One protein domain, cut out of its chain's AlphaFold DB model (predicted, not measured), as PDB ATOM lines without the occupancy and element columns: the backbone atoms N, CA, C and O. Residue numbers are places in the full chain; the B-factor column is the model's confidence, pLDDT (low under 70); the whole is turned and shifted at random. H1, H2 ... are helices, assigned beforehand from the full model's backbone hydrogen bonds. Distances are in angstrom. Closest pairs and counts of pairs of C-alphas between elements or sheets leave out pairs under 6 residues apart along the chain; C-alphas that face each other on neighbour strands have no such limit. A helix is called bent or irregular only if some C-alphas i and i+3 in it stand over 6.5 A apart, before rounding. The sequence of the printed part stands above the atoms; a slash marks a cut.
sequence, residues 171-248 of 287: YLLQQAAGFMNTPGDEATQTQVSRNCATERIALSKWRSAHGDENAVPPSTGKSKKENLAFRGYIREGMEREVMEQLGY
ATOM      1  N   TYR A 171     -59.783 -17.135 -10.857       88.12
ATOM      2  CA  TYR A 171     -59.584 -18.538 -10.499       88.12
ATOM      3  C   TYR A 171     -60.480 -19.522 -11.267       88.12
ATOM      4  O   TYR A 171     -59.974 -20.514 -11.799       88.12
ATOM      5  N   LEU A 172     -61.788 -19.269 -11.356       91.19
ATOM      6  CA  LEU A 172     -62.732 -20.158 -12.035       91.19
ATOM      7  C   LEU A 172     -62.492 -20.196 -13.548       91.19
ATOM      8  O   LEU A 172     -62.492 -21.282 -14.129       91.19
ATOM      9  N   LEU A 173     -62.205 -19.050 -14.178       92.00
ATOM     10  CA  LEU A 173     -61.869 -18.998 -15.606       92.00
ATOM     11  C   LEU A 173     -60.540 -19.691 -15.891       92.00
ATOM     12  O   LEU A 173     -60.433 -20.429 -16.866       92.00
ATOM     13  N   GLN A 174     -59.554 -19.558 -15.005       90.69
ATOM     14  CA  GLN A 174     -58.286 -20.272 -15.129       90.69
ATOM     15  C   GLN A 174     -58.457 -21.795 -14.964       90.69
ATOM     16  O   GLN A 174     -57.713 -22.589 -15.552       90.69
ATOM     17  N   GLN A 175     -59.422 -22.246 -14.155       89.31
ATOM     18  CA  GLN A 175     -59.784 -23.664 -14.089       89.31
ATOM     19  C   GLN A 175     -60.490 -24.133 -15.361       89.31
ATOM     20  O   GLN A 175     -60.112 -25.174 -15.900       89.31
ATOM     21  N   ALA A 176     -61.468 -23.366 -15.849       90.88
ATOM     22  CA  ALA A 176     -62.182 -23.661 -17.087       90.88
ATOM     23  C   ALA A 176     -61.215 -23.748 -18.278       90.88
ATOM     24  O   ALA A 176     -61.190 -24.768 -18.965       90.88
ATOM     25  N   ALA A 177     -60.337 -22.754 -18.438       90.94
ATOM     26  CA  ALA A 177     -59.292 -22.720 -19.459       90.94
ATOM     27  C   ALA A 177     -58.376 -23.952 -19.400       90.94
ATOM     28  O   ALA A 177     -58.065 -24.558 -20.426       90.94
ATOM     29  N   GLY A 178     -57.989 -24.378 -18.192       87.50
ATOM     30  CA  GLY A 178     -57.181 -25.581 -17.999       87.50
ATOM     31  C   GLY A 178     -57.861 -26.855 -18.514       87.50
ATOM     32  O   GLY A 178     -57.195 -27.706 -19.109       87.50
ATOM     33  N   PHE A 179     -59.176 -26.991 -18.323       86.94
ATOM     34  CA  PHE A 179     -59.922 -28.129 -18.862       86.94
ATOM     35  C   PHE A 179     -60.160 -28.023 -20.371       86.94
ATOM     36  O   PHE A 179     -60.021 -29.028 -21.062       86.94
ATOM     37  N   MET A 180     -60.462 -26.829 -20.888       86.94
ATOM     38  CA  MET A 180     -60.686 -26.602 -22.322       86.94
ATOM     39  C   MET A 180     -59.433 -26.897 -23.162       86.94
ATOM     40  O   MET A 180     -59.538 -27.466 -24.241       86.94
ATOM     41  N   ASN A 181     -58.242 -26.610 -22.629       83.38
ATOM     42  CA  ASN A 181     -56.961 -26.890 -23.290       83.38
ATOM     43  C   ASN A 181     -56.446 -28.328 -23.098       83.38
ATOM     44  O   ASN A 181     -55.336 -28.648 -23.529       83.38
ATOM     45  N   THR A 182     -57.204 -29.196 -22.424       78.25
ATOM     46  CA  THR A 182     -56.782 -30.570 -22.145       78.25
ATOM     47  C   THR A 182     -57.708 -31.573 -22.834       78.25
ATOM     48  O   THR A 182     -58.715 -31.980 -22.247       78.25
ATOM     49  N   PRO A 183     -57.368 -32.031 -24.051       69.38
ATOM     50  CA  PRO A 183     -58.107 -33.105 -24.694       69.38
ATOM     51  C   PRO A 183     -57.868 -34.437 -23.972       69.38
ATOM     52  O   PRO A 183     -56.836 -34.652 -23.332       69.38
ATOM     53  N   GLY A 184     -58.819 -35.355 -24.112       75.12
ATOM     54  CA  GLY A 184     -58.713 -36.717 -23.593       75.12
ATOM     55  C   GLY A 184     -59.857 -37.089 -22.667       75.12
ATOM     56  O   GLY A 184     -60.727 -36.272 -22.352       75.12
ATOM     57  N   ASP A 185     -59.849 -38.348 -22.237       77.00
ATOM     58  CA  ASP A 185     -60.831 -38.828 -21.284       77.00
ATOM     59  C   ASP A 185     -60.685 -38.106 -19.934       77.00
ATOM     60  O   ASP A 185     -59.621 -37.680 -19.496       77.00
ATOM     61  N   GLU A 186     -61.799 -37.905 -19.258       70.31
ATOM     62  CA  GLU A 186     -61.949 -38.208 -17.847       70.31
ATOM     63  C   GLU A 186     -60.655 -38.375 -17.000       70.31
ATOM     64  O   GLU A 186     -60.181 -37.432 -16.347       70.31
ATOM     65  N   ALA A 187     -60.082 -39.582 -16.981       74.12
ATOM     66  CA  ALA A 187     -58.912 -39.922 -16.179       74.12
ATOM     67  C   ALA A 187     -57.698 -39.066 -16.565       74.12
ATOM     68  O   ALA A 187     -57.027 -38.518 -15.680       74.12
ATOM     69  N   THR A 188     -57.485 -38.881 -17.867       78.56
ATOM     70  CA  THR A 188     -56.452 -38.016 -18.438       78.56
ATOM     71  C   THR A 188     -56.638 -36.573 -17.984       78.56
ATOM     72  O   THR A 188     -55.710 -35.984 -17.434       78.56
ATOM     73  N   GLN A 189     -57.846 -36.015 -18.078       75.88
ATOM     74  CA  GLN A 189     -58.127 -34.641 -17.654       75.88
ATOM     75  C   GLN A 189     -57.924 -34.434 -16.147       75.88
ATOM     76  O   GLN A 189     -57.392 -33.406 -15.724       75.88
ATOM     77  N   THR A 190     -58.294 -35.410 -15.305       77.94
ATOM     78  CA  THR A 190     -58.007 -35.329 -13.861       77.94
ATOM     79  C   THR A 190     -56.506 -35.356 -13.588       77.94
ATOM     80  O   THR A 190     -56.024 -34.590 -12.747       77.94
ATOM     81  N   GLN A 191     -55.763 -36.226 -14.271       80.12
ATOM     82  CA  GLN A 191     -54.319 -36.307 -14.093       80.12
ATOM     83  C   GLN A 191     -53.624 -35.035 -14.586       80.12
ATOM     84  O   GLN A 191     -52.764 -34.494 -13.889       80.12
ATOM     85  N   VAL A 192     -54.042 -34.507 -15.735       80.38
ATOM     86  CA  VAL A 192     -53.529 -33.247 -16.269       80.38
ATOM     87  C   VAL A 192     -53.869 -32.095 -15.336       80.38
ATOM     88  O   VAL A 192     -52.967 -31.337 -15.015       80.38
ATOM     89  N   SER A 193     -55.085 -32.000 -14.792       81.56
ATOM     90  CA  SER A 193     -55.444 -30.967 -13.807       81.56
ATOM     91  C   SER A 193     -54.512 -30.975 -12.583       81.56
ATOM     92  O   SER A 193     -54.048 -29.922 -12.139       81.56
ATOM     93  N   ARG A 194     -54.152 -32.162 -12.068       83.88
ATOM     94  CA  ARG A 194     -53.163 -32.297 -10.979       83.88
ATOM     95  C   ARG A 194     -51.762 -31.855 -11.406       83.88
ATOM     96  O   ARG A 194     -51.075 -31.172 -10.642       83.88
ATOM     97  N   ASN A 195     -51.345 -32.222 -12.615       86.94
ATOM     98  CA  ASN A 195     -50.061 -31.799 -13.171       86.94
ATOM     99  C   ASN A 195     -50.024 -30.274 -13.365       86.94
ATOM    100  O   ASN A 195     -49.064 -29.646 -12.933       86.94
ATOM    101  N   CYS A 196     -51.098 -29.670 -13.881       86.75
ATOM    102  CA  CYS A 196     -51.257 -28.222 -14.038       86.75
ATOM    103  C   CYS A 196     -51.114 -27.506 -12.695       86.75
ATOM    104  O   CYS A 196     -50.348 -26.557 -12.580       86.75
ATOM    105  N   ALA A 197     -51.799 -27.987 -11.652       87.25
ATOM    106  CA  ALA A 197     -51.673 -27.413 -10.314       87.25
ATOM    107  C   ALA A 197     -50.225 -27.489  -9.798       87.25
ATOM    108  O   ALA A 197     -49.709 -26.526  -9.234       87.25
ATOM    109  N   THR A 198     -49.545 -28.612 -10.043       92.12
ATOM    110  CA  THR A 198     -48.134 -28.797  -9.671       92.12
ATOM    111  C   THR A 198     -47.211 -27.845 -10.440       92.12
ATOM    112  O   THR A 198     -46.306 -27.259  -9.849       92.12
ATOM    113  N   GLU A 199     -47.452 -27.663 -11.736       93.12
ATOM    114  CA  GLU A 199     -46.728 -26.743 -12.621       93.12
ATOM    115  C   GLU A 199     -46.922 -25.278 -12.189       93.12
ATOM    116  O   GLU A 199     -45.938 -24.552 -12.057       93.12
ATOM    117  N   ARG A 200     -48.153 -24.863 -11.850       90.56
ATOM    118  CA  ARG A 200     -48.446 -23.516 -11.319       90.56
ATOM    119  C   ARG A 200     -47.733 -23.259  -9.992       90.56
ATOM    120  O   ARG A 200     -47.124 -22.208  -9.811       90.56
ATOM    121  N   ILE A 201     -47.748 -24.232  -9.076       93.38
ATOM    122  CA  ILE A 201     -47.015 -24.131  -7.803       93.38
ATOM    123  C   ILE A 201     -45.506 -24.027  -8.058       93.38
ATOM    124  O   ILE A 201     -44.823 -23.253  -7.387       93.38
ATOM    125  N   ALA A 202     -44.968 -24.798  -9.006       94.56
ATOM    126  CA  ALA A 202     -43.553 -24.735  -9.360       94.56
ATOM    127  C   ALA A 202     -43.171 -23.369  -9.953       94.56
ATOM    128  O   ALA A 202     -42.156 -22.811  -9.543       94.56
ATOM    129  N   LEU A 203     -43.998 -22.806 -10.840       94.88
ATOM    130  CA  LEU A 203     -43.801 -21.466 -11.397       94.88
ATOM    131  C   LEU A 203     -43.864 -20.382 -10.313       94.88
ATOM    132  O   LEU A 203     -42.989 -19.525 -10.252       94.88
ATOM    133  N   SER A 204     -44.855 -20.443  -9.422       93.88
ATOM    134  CA  SER A 204     -44.977 -19.500  -8.304       93.88
ATOM    135  C   SER A 204     -43.738 -19.534  -7.401       93.88
ATOM    136  O   SER A 204     -43.184 -18.488  -7.057       93.88
ATOM    137  N   LYS A 205     -43.235 -20.735  -7.084       94.94
ATOM    138  CA  LYS A 205     -41.986 -20.905  -6.325       94.94
ATOM    139  C   LYS A 205     -40.766 -20.382  -7.079       94.94
ATOM    140  O   LYS A 205     -39.879 -19.820  -6.448       94.94
ATOM    141  N   TRP A 206     -40.712 -20.572  -8.398       94.75
ATOM    142  CA  TRP A 206     -39.646 -20.029  -9.235       94.75
ATOM    143  C   TRP A 206     -39.617 -18.504  -9.165       94.75
ATOM    144  O   TRP A 206     -38.591 -17.956  -8.776       94.75
ATOM    145  N   ARG A 207     -40.747 -17.847  -9.451       95.62
ATOM    146  CA  ARG A 207     -40.894 -16.385  -9.400       95.62
ATOM    147  C   ARG A 207     -40.530 -15.822  -8.029       95.62
ATOM    148  O   ARG A 207     -39.734 -14.898  -7.941       95.62
ATOM    149  N   SER A 208     -40.978 -16.479  -6.958       94.69
ATOM    150  CA  SER A 208     -40.618 -16.095  -5.583       94.69
ATOM    151  C   SER A 208     -39.106 -16.151  -5.317       94.69
ATOM    152  O   SER A 208     -38.588 -15.361  -4.538       94.69
ATOM    153  N   ALA A 209     -38.391 -17.099  -5.932       93.56
ATOM    154  CA  ALA A 209     -36.948 -17.268  -5.756       93.56
ATOM    155  C   ALA A 209     -36.103 -16.408  -6.713       93.56
ATOM    156  O   ALA A 209     -34.925 -16.196  -6.439       93.56
ATOM    157  N   HIS A 210     -36.687 -15.926  -7.813       92.44
ATOM    158  CA  HIS A 210     -35.990 -15.217  -8.893       92.44
ATOM    159  C   HIS A 210     -36.592 -13.827  -9.160       92.44
ATOM    160  O   HIS A 210     -36.574 -13.363 -10.289       92.44
ATOM    161  N   GLY A 211     -37.169 -13.169  -8.147       92.44
ATOM    162  CA  GLY A 211     -37.651 -11.785  -8.273       92.44
ATOM    163  C   GLY A 211     -38.707 -11.581  -9.366       92.44
ATOM    164  O   GLY A 211     -38.613 -10.634 -10.137       92.44
ATOM    165  N   ASP A 212     -39.674 -12.493  -9.451       92.44
ATOM    166  CA  ASP A 212     -40.761 -12.511 -10.440       92.44
ATOM    167  C   ASP A 212     -40.345 -12.748 -11.903       92.44
ATOM    168  O   ASP A 212     -41.179 -12.681 -12.810       92.44
ATOM    169  N   GLU A 213     -39.095 -13.146 -12.147       92.75
ATOM    170  CA  GLU A 213     -38.646 -13.556 -13.477       92.75
ATOM    171  C   GLU A 213     -39.407 -14.783 -14.008       92.75
ATOM    172  O   GLU A 213     -39.747 -15.729 -13.285       92.75
ATOM    173  N   ASN A 214     -39.638 -14.798 -15.324       92.69
ATOM    174  CA  ASN A 214     -40.246 -15.941 -15.997       92.69
ATOM    175  C   ASN A 214     -39.282 -17.130 -16.034       92.69
ATOM    176  O   ASN A 214     -38.086 -16.987 -16.283       92.69
ATOM    177  N   ALA A 215     -39.823 -18.330 -15.818       90.88
ATOM    178  CA  ALA A 215     -39.045 -19.550 -15.945       90.88
ATOM    179  C   ALA A 215     -38.580 -19.727 -17.395       90.88
ATOM    180  O   ALA A 215     -39.372 -19.624 -18.331       90.88
ATOM    181  N   VAL A 216     -37.293 -20.018 -17.568       89.75
ATOM    182  CA  VAL A 216     -36.663 -20.231 -18.876       89.75
ATOM    183  C   VAL A 216     -36.509 -21.726 -19.172       89.75
ATOM    184  O   VAL A 216     -36.502 -22.533 -18.235       89.75
ATOM    185  N   PRO A 217     -36.380 -22.128 -20.453       87.56
ATOM    186  CA  PRO A 217     -36.114 -23.517 -20.799       87.56
ATOM    187  C   PRO A 217     -34.877 -24.035 -20.045       87.56
ATOM    188  O   PRO A 217     -33.836 -23.369 -20.054       87.56
ATOM    189  N   PRO A 218     -34.951 -25.205 -19.386       82.69
ATOM    190  CA  PRO A 218     -33.806 -25.744 -18.668       82.69
ATOM    191  C   PRO A 218     -32.694 -26.103 -19.658       82.69
ATOM    192  O   PRO A 218     -32.945 -26.740 -20.682       82.69
ATOM    193  N   SER A 219     -31.450 -25.743 -19.338       79.00
ATOM    194  CA  SER A 219     -30.294 -26.238 -20.086       79.00
ATOM    195  C   SER A 219     -30.112 -27.746 -19.863       79.00
ATOM    196  O   SER A 219     -30.537 -28.302 -18.843       79.00
ATOM    197  N   THR A 220     -29.505 -28.427 -20.839       68.81
ATOM    198  CA  THR A 220     -29.334 -29.886 -20.860       68.81
ATOM    199  C   THR A 220     -28.737 -30.383 -19.537       68.81
ATOM    200  O   THR A 220     -27.634 -29.990 -19.168       68.81
ATOM    201  N   GLY A 221     -29.480 -31.227 -18.810       64.38
ATOM    202  CA  GLY A 221     -29.037 -31.832 -17.544       64.38
ATOM    203  C   GLY A 221     -29.611 -31.243 -16.245       64.38
ATOM    204  O   GLY A 221     -29.161 -31.645 -15.173       64.38
ATOM    205  N   LYS A 222     -30.591 -30.325 -16.287       67.56
ATOM    206  CA  LYS A 222     -31.128 -29.664 -15.078       67.56
ATOM    207  C   LYS A 222     -32.382 -30.284 -14.429       67.56
ATOM    208  O   LYS A 222     -33.134 -31.062 -15.009       67.56
ATOM    209  N   SER A 223     -32.550 -29.893 -13.159       80.81
ATOM    210  CA  SER A 223     -33.506 -30.324 -12.129       80.81
ATOM    211  C   SER A 223     -34.975 -30.376 -12.573       80.81
ATOM    212  O   SER A 223     -35.512 -29.426 -13.140       80.81
ATOM    213  N   LYS A 224     -35.677 -31.453 -12.175       87.69
ATOM    214  CA  LYS A 224     -37.134 -31.650 -12.347       87.69
ATOM    215  C   LYS A 224     -37.963 -30.418 -11.951       87.69
ATOM    216  O   LYS A 224     -39.018 -30.184 -12.533       87.69
ATOM    217  N   LYS A 225     -37.502 -29.636 -10.967       88.25
ATOM    218  CA  LYS A 225     -38.200 -28.430 -10.491       88.25
ATOM    219  C   LYS A 225     -38.196 -27.302 -11.525       88.25
ATOM    220  O   LYS A 225     -39.226 -26.663 -11.703       88.25
ATOM    221  N   GLU A 226     -37.080 -27.091 -12.219       90.69
ATOM    222  CA  GLU A 226     -36.960 -26.039 -13.235       90.69
ATOM    223  C   GLU A 226     -37.817 -26.367 -14.457       90.69
ATOM    224  O   GLU A 226     -38.552 -25.520 -14.954       90.69
ATOM    225  N   ASN A 227     -37.818 -27.638 -14.875       91.81
ATOM    226  CA  ASN A 227     -38.678 -28.098 -15.962       91.81
ATOM    227  C   ASN A 227     -40.171 -27.907 -15.630       91.81
ATOM    228  O   ASN A 227     -40.933 -27.434 -16.469       91.81
ATOM    229  N   LEU A 228     -40.591 -28.217 -14.395       93.69
ATOM    230  CA  LEU A 228     -41.969 -27.979 -13.950       93.69
ATOM    231  C   LEU A 228     -42.335 -26.490 -13.941       93.69
ATOM    232  O   LEU A 228     -43.448 -26.155 -14.341       93.69
ATOM    233  N   ALA A 229     -41.421 -25.611 -13.519       94.56
ATOM    234  CA  ALA A 229     -41.643 -24.168 -13.547       94.56
ATOM    235  C   ALA A 229     -41.768 -23.642 -14.984       94.56
ATOM    236  O   ALA A 229     -42.709 -22.910 -15.284       94.56
ATOM    237  N   PHE A 230     -40.889 -24.081 -15.892       94.31
ATOM    238  CA  PHE A 230     -40.958 -23.721 -17.309       94.31
ATOM    239  C   PHE A 230     -42.263 -24.196 -17.962       94.31
ATOM    240  O   PHE A 230     -42.944 -23.420 -18.626       94.31
ATOM    241  N   ARG A 231     -42.682 -25.445 -17.710       92.75
ATOM    242  CA  ARG A 231     -43.985 -25.953 -18.178       92.75
ATOM    243  C   ARG A 231     -45.155 -25.150 -17.601       92.75
ATOM    244  O   ARG A 231     -46.116 -24.892 -18.319       92.75
ATOM    245  N   GLY A 232     -45.050 -24.720 -16.343       93.69
ATOM    246  CA  GLY A 232     -46.007 -23.806 -15.722       93.69
ATOM    247  C   GLY A 232     -46.090 -22.458 -16.432       93.69
ATOM    248  O   GLY A 232     -47.194 -21.977 -16.658       93.69
ATOM    249  N   TYR A 233     -44.953 -21.879 -16.831       95.00
ATOM    250  CA  TYR A 233     -44.910 -20.614 -17.574       95.00
ATOM    251  C   TYR A 233     -45.594 -20.723 -18.942       95.00
ATOM    252  O   TYR A 233     -46.464 -19.914 -19.258       95.00
ATOM    253  N   ILE A 234     -45.273 -21.765 -19.718       93.31
ATOM    254  CA  ILE A 234     -45.932 -22.018 -21.010       93.31
ATOM    255  C   ILE A 234     -47.448 -22.157 -20.829       93.31
ATOM    256  O   ILE A 234     -48.230 -21.575 -21.580       93.31
ATOM    257  N   ARG A 235     -47.870 -22.897 -19.800       90.75
ATOM    258  CA  ARG A 235     -49.287 -23.102 -19.508       90.75
ATOM    259  C   ARG A 235     -50.001 -21.817 -19.101       90.75
ATOM    260  O   ARG A 235     -51.130 -21.619 -19.528       90.75
ATOM    261  N   GLU A 236     -49.371 -20.966 -18.299       92.06
ATOM    262  CA  GLU A 236     -49.944 -19.669 -17.929       92.06
ATOM    263  C   GLU A 236     -50.254 -18.822 -19.170       92.06
ATOM    264  O   GLU A 236     -51.317 -18.210 -19.224       92.06
ATOM    265  N   GLY A 237     -49.374 -18.841 -20.180       91.38
ATOM    266  CA  GLY A 237     -49.626 -18.190 -21.468       91.38
ATOM    267  C   GLY A 237     -50.878 -18.736 -22.162       91.38
ATOM    268  O   GLY A 237     -51.790 -17.974 -22.466       91.38
ATOM    269  N   MET A 238     -50.974 -20.061 -22.312       91.19
ATOM    270  CA  MET A 238     -52.145 -20.709 -22.928       91.19
ATOM    271  C   MET A 238     -53.449 -20.454 -22.154       91.19
ATOM    272  O   MET A 238     -54.516 -20.295 -22.742       91.19
ATOM    273  N   GLU A 239     -53.391 -20.462 -20.821       91.94
ATOM    274  CA  GLU A 239     -54.551 -20.183 -19.973       91.94
ATOM    275  C   GLU A 239     -54.992 -18.726 -20.105       91.94
ATOM    276  O   GLU A 239     -56.191 -18.475 -20.189       91.94
ATOM    277  N   ARG A 240     -54.042 -17.786 -20.184       92.31
ATOM    278  CA  ARG A 240     -54.330 -16.366 -20.402       92.31
ATOM    279  C   ARG A 240     -55.037 -16.139 -21.734       92.31
ATOM    280  O   ARG A 240     -56.065 -15.474 -21.742       92.31
ATOM    281  N   GLU A 241     -54.558 -16.749 -22.816       92.69
ATOM    282  CA  GLU A 241     -55.197 -16.652 -24.137       92.69
ATOM    283  C   GLU A 241     -56.654 -17.141 -24.113       92.69
ATOM    284  O   GLU A 241     -57.549 -16.478 -24.635       92.69
ATOM    285  N   VAL A 242     -56.927 -18.276 -23.461       92.19
ATOM    286  CA  VAL A 242     -58.304 -18.786 -23.345       92.19
ATOM    287  C   VAL A 242     -59.150 -17.909 -22.427       92.19
ATOM    288  O   VAL A 242     -60.297 -17.620 -22.752       92.19
ATOM    289  N   MET A 243     -58.610 -17.435 -21.304       93.56
ATOM    290  CA  MET A 243     -59.324 -16.496 -20.435       93.56
ATOM    291  C   MET A 243     -59.695 -15.207 -21.178       93.56
ATOM    292  O   MET A 243     -60.802 -14.698 -21.006       93.56
ATOM    293  N   GLU A 244     -58.814 -14.718 -22.050       93.06
ATOM    294  CA  GLU A 244     -59.095 -13.564 -22.893       93.06
ATOM    295  C   GLU A 244     -60.226 -13.831 -23.898       93.06
ATOM    296  O   GLU A 244     -61.034 -12.931 -24.149       93.06
ATOM    297  N   GLN A 245     -60.323 -15.046 -24.444       91.94
ATOM    298  CA  GLN A 245     -61.447 -15.470 -25.294       91.94
ATOM    299  C   GLN A 245     -62.761 -15.580 -24.508       91.94
ATOM    300  O   GLN A 245     -63.825 -15.271 -25.041       91.94
ATOM    301  N   LEU A 246     -62.681 -15.952 -23.228       91.69
ATOM    302  CA  LEU A 246     -63.803 -15.947 -22.285       91.69
ATOM    303  C   LEU A 246     -64.152 -14.526 -21.793       91.69
ATOM    304  O   LEU A 246     -65.000 -14.366 -20.919       91.69
ATOM    305  N   GLY A 247     -63.521 -13.485 -22.343       90.19
ATOM    306  CA  GLY A 247     -63.838 -12.080 -22.086       90.19
ATOM    307  C   GLY A 247     -63.038 -11.425 -20.961       90.19
ATOM    308  O   GLY A 247     -63.119 -10.207 -20.827       90.19
ATOM    309  N   TYR A 248     -62.236 -12.174 -20.200       92.06
ATOM    310  CA  TYR A 248     -61.472 -11.629 -19.075       92.06
ATOM    311  C   TYR A 248     -60.360 -10.688 -19.548       92.06
ATOM    312  O   TYR A 248     -59.593 -11.022 -20.460       92.06
TER     313      TYR A 248
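What this domain is: This is residues 171 to 248 of the 287 residues of an uncharacterized protein of Fonsecaea erecta (UniProt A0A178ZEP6). Two long helices, H2 and H3, cross as a lopsided X, one over the other, and the short helix H1 bridges the open side of the X between the first half of H2 and the last part of H3. On the other side of the X a long loop, residues 210 to 223, joins the end of H2 to the start of H3. The printed part has 78 residues with three named helices, in the order H1, H2, H3, and no named strand; the class is all helix. The whole is compact, with a radius of gyration of the C-alphas of 13.1 A, and spans 33 by 28 by 17 A along its three main axes.

Where its parts are: H1 is residues 171 to 180, 14.4 A from first to last C-alpha, and begins with C-alpha 171 at (-59.584, -18.538, -10.499). H2 is residues 186 to 209, the longest helix with 24 residues and 34.8 A, and begins with C-alpha 186 at (-61.949, -38.208, -17.847). H3 is residues 224 to 245, 31.9 A long, and ends with C-alpha 245 at (-61.447, -15.470, -25.294). No helix is bent or irregular.

How they stand to each other: H1 touches H2 at a steep tilt of 50 degrees, opposite ways. Their closest C-alphas, those of Phe 179 and Gln 189, are 6.9 A apart, and H2 touches H1 with residues 189 to 196 alone. H1 also touches H3, about perpendicular at 84 degrees. Their closest C-alphas are those of Ala 177 and Glu 239, 5.4 A apart, and H3 touches H1 with residues 239 to 243 alone. H2 and H3 touch with 27 pairs of C-alphas within 8 A, and the closest, those of Leu 203 and Ala 229, are 4.1 A apart. They are only just about perpendicular, at 72 degrees, and H2 touches H3 with residues 196 to 206 alone. The helix packing is mostly crossed, with 0 of the 3 touching pairs at a shallow tilt. In H1, H2 and H3 every O i to N i+4 pair is within hydrogen-bond range.

The domain as a whole: The two C-alphas farthest apart are those of Gly 221 and Gly 247, at 40.3 A, while the first and last printed C-alphas, of Tyr 171 and Tyr 248, are 11.2 A apart. The printed part has no cut. The link from H1 to H2, with 5 residues, is tight; the link from H2 to H3, with 14 residues, is long, and its C-alphas lie 11 to 21 A from the mean of all C-alphas. The mean pLDDT of the printed part is 87.7, with residue 183 and residues 220 to 222 under 70.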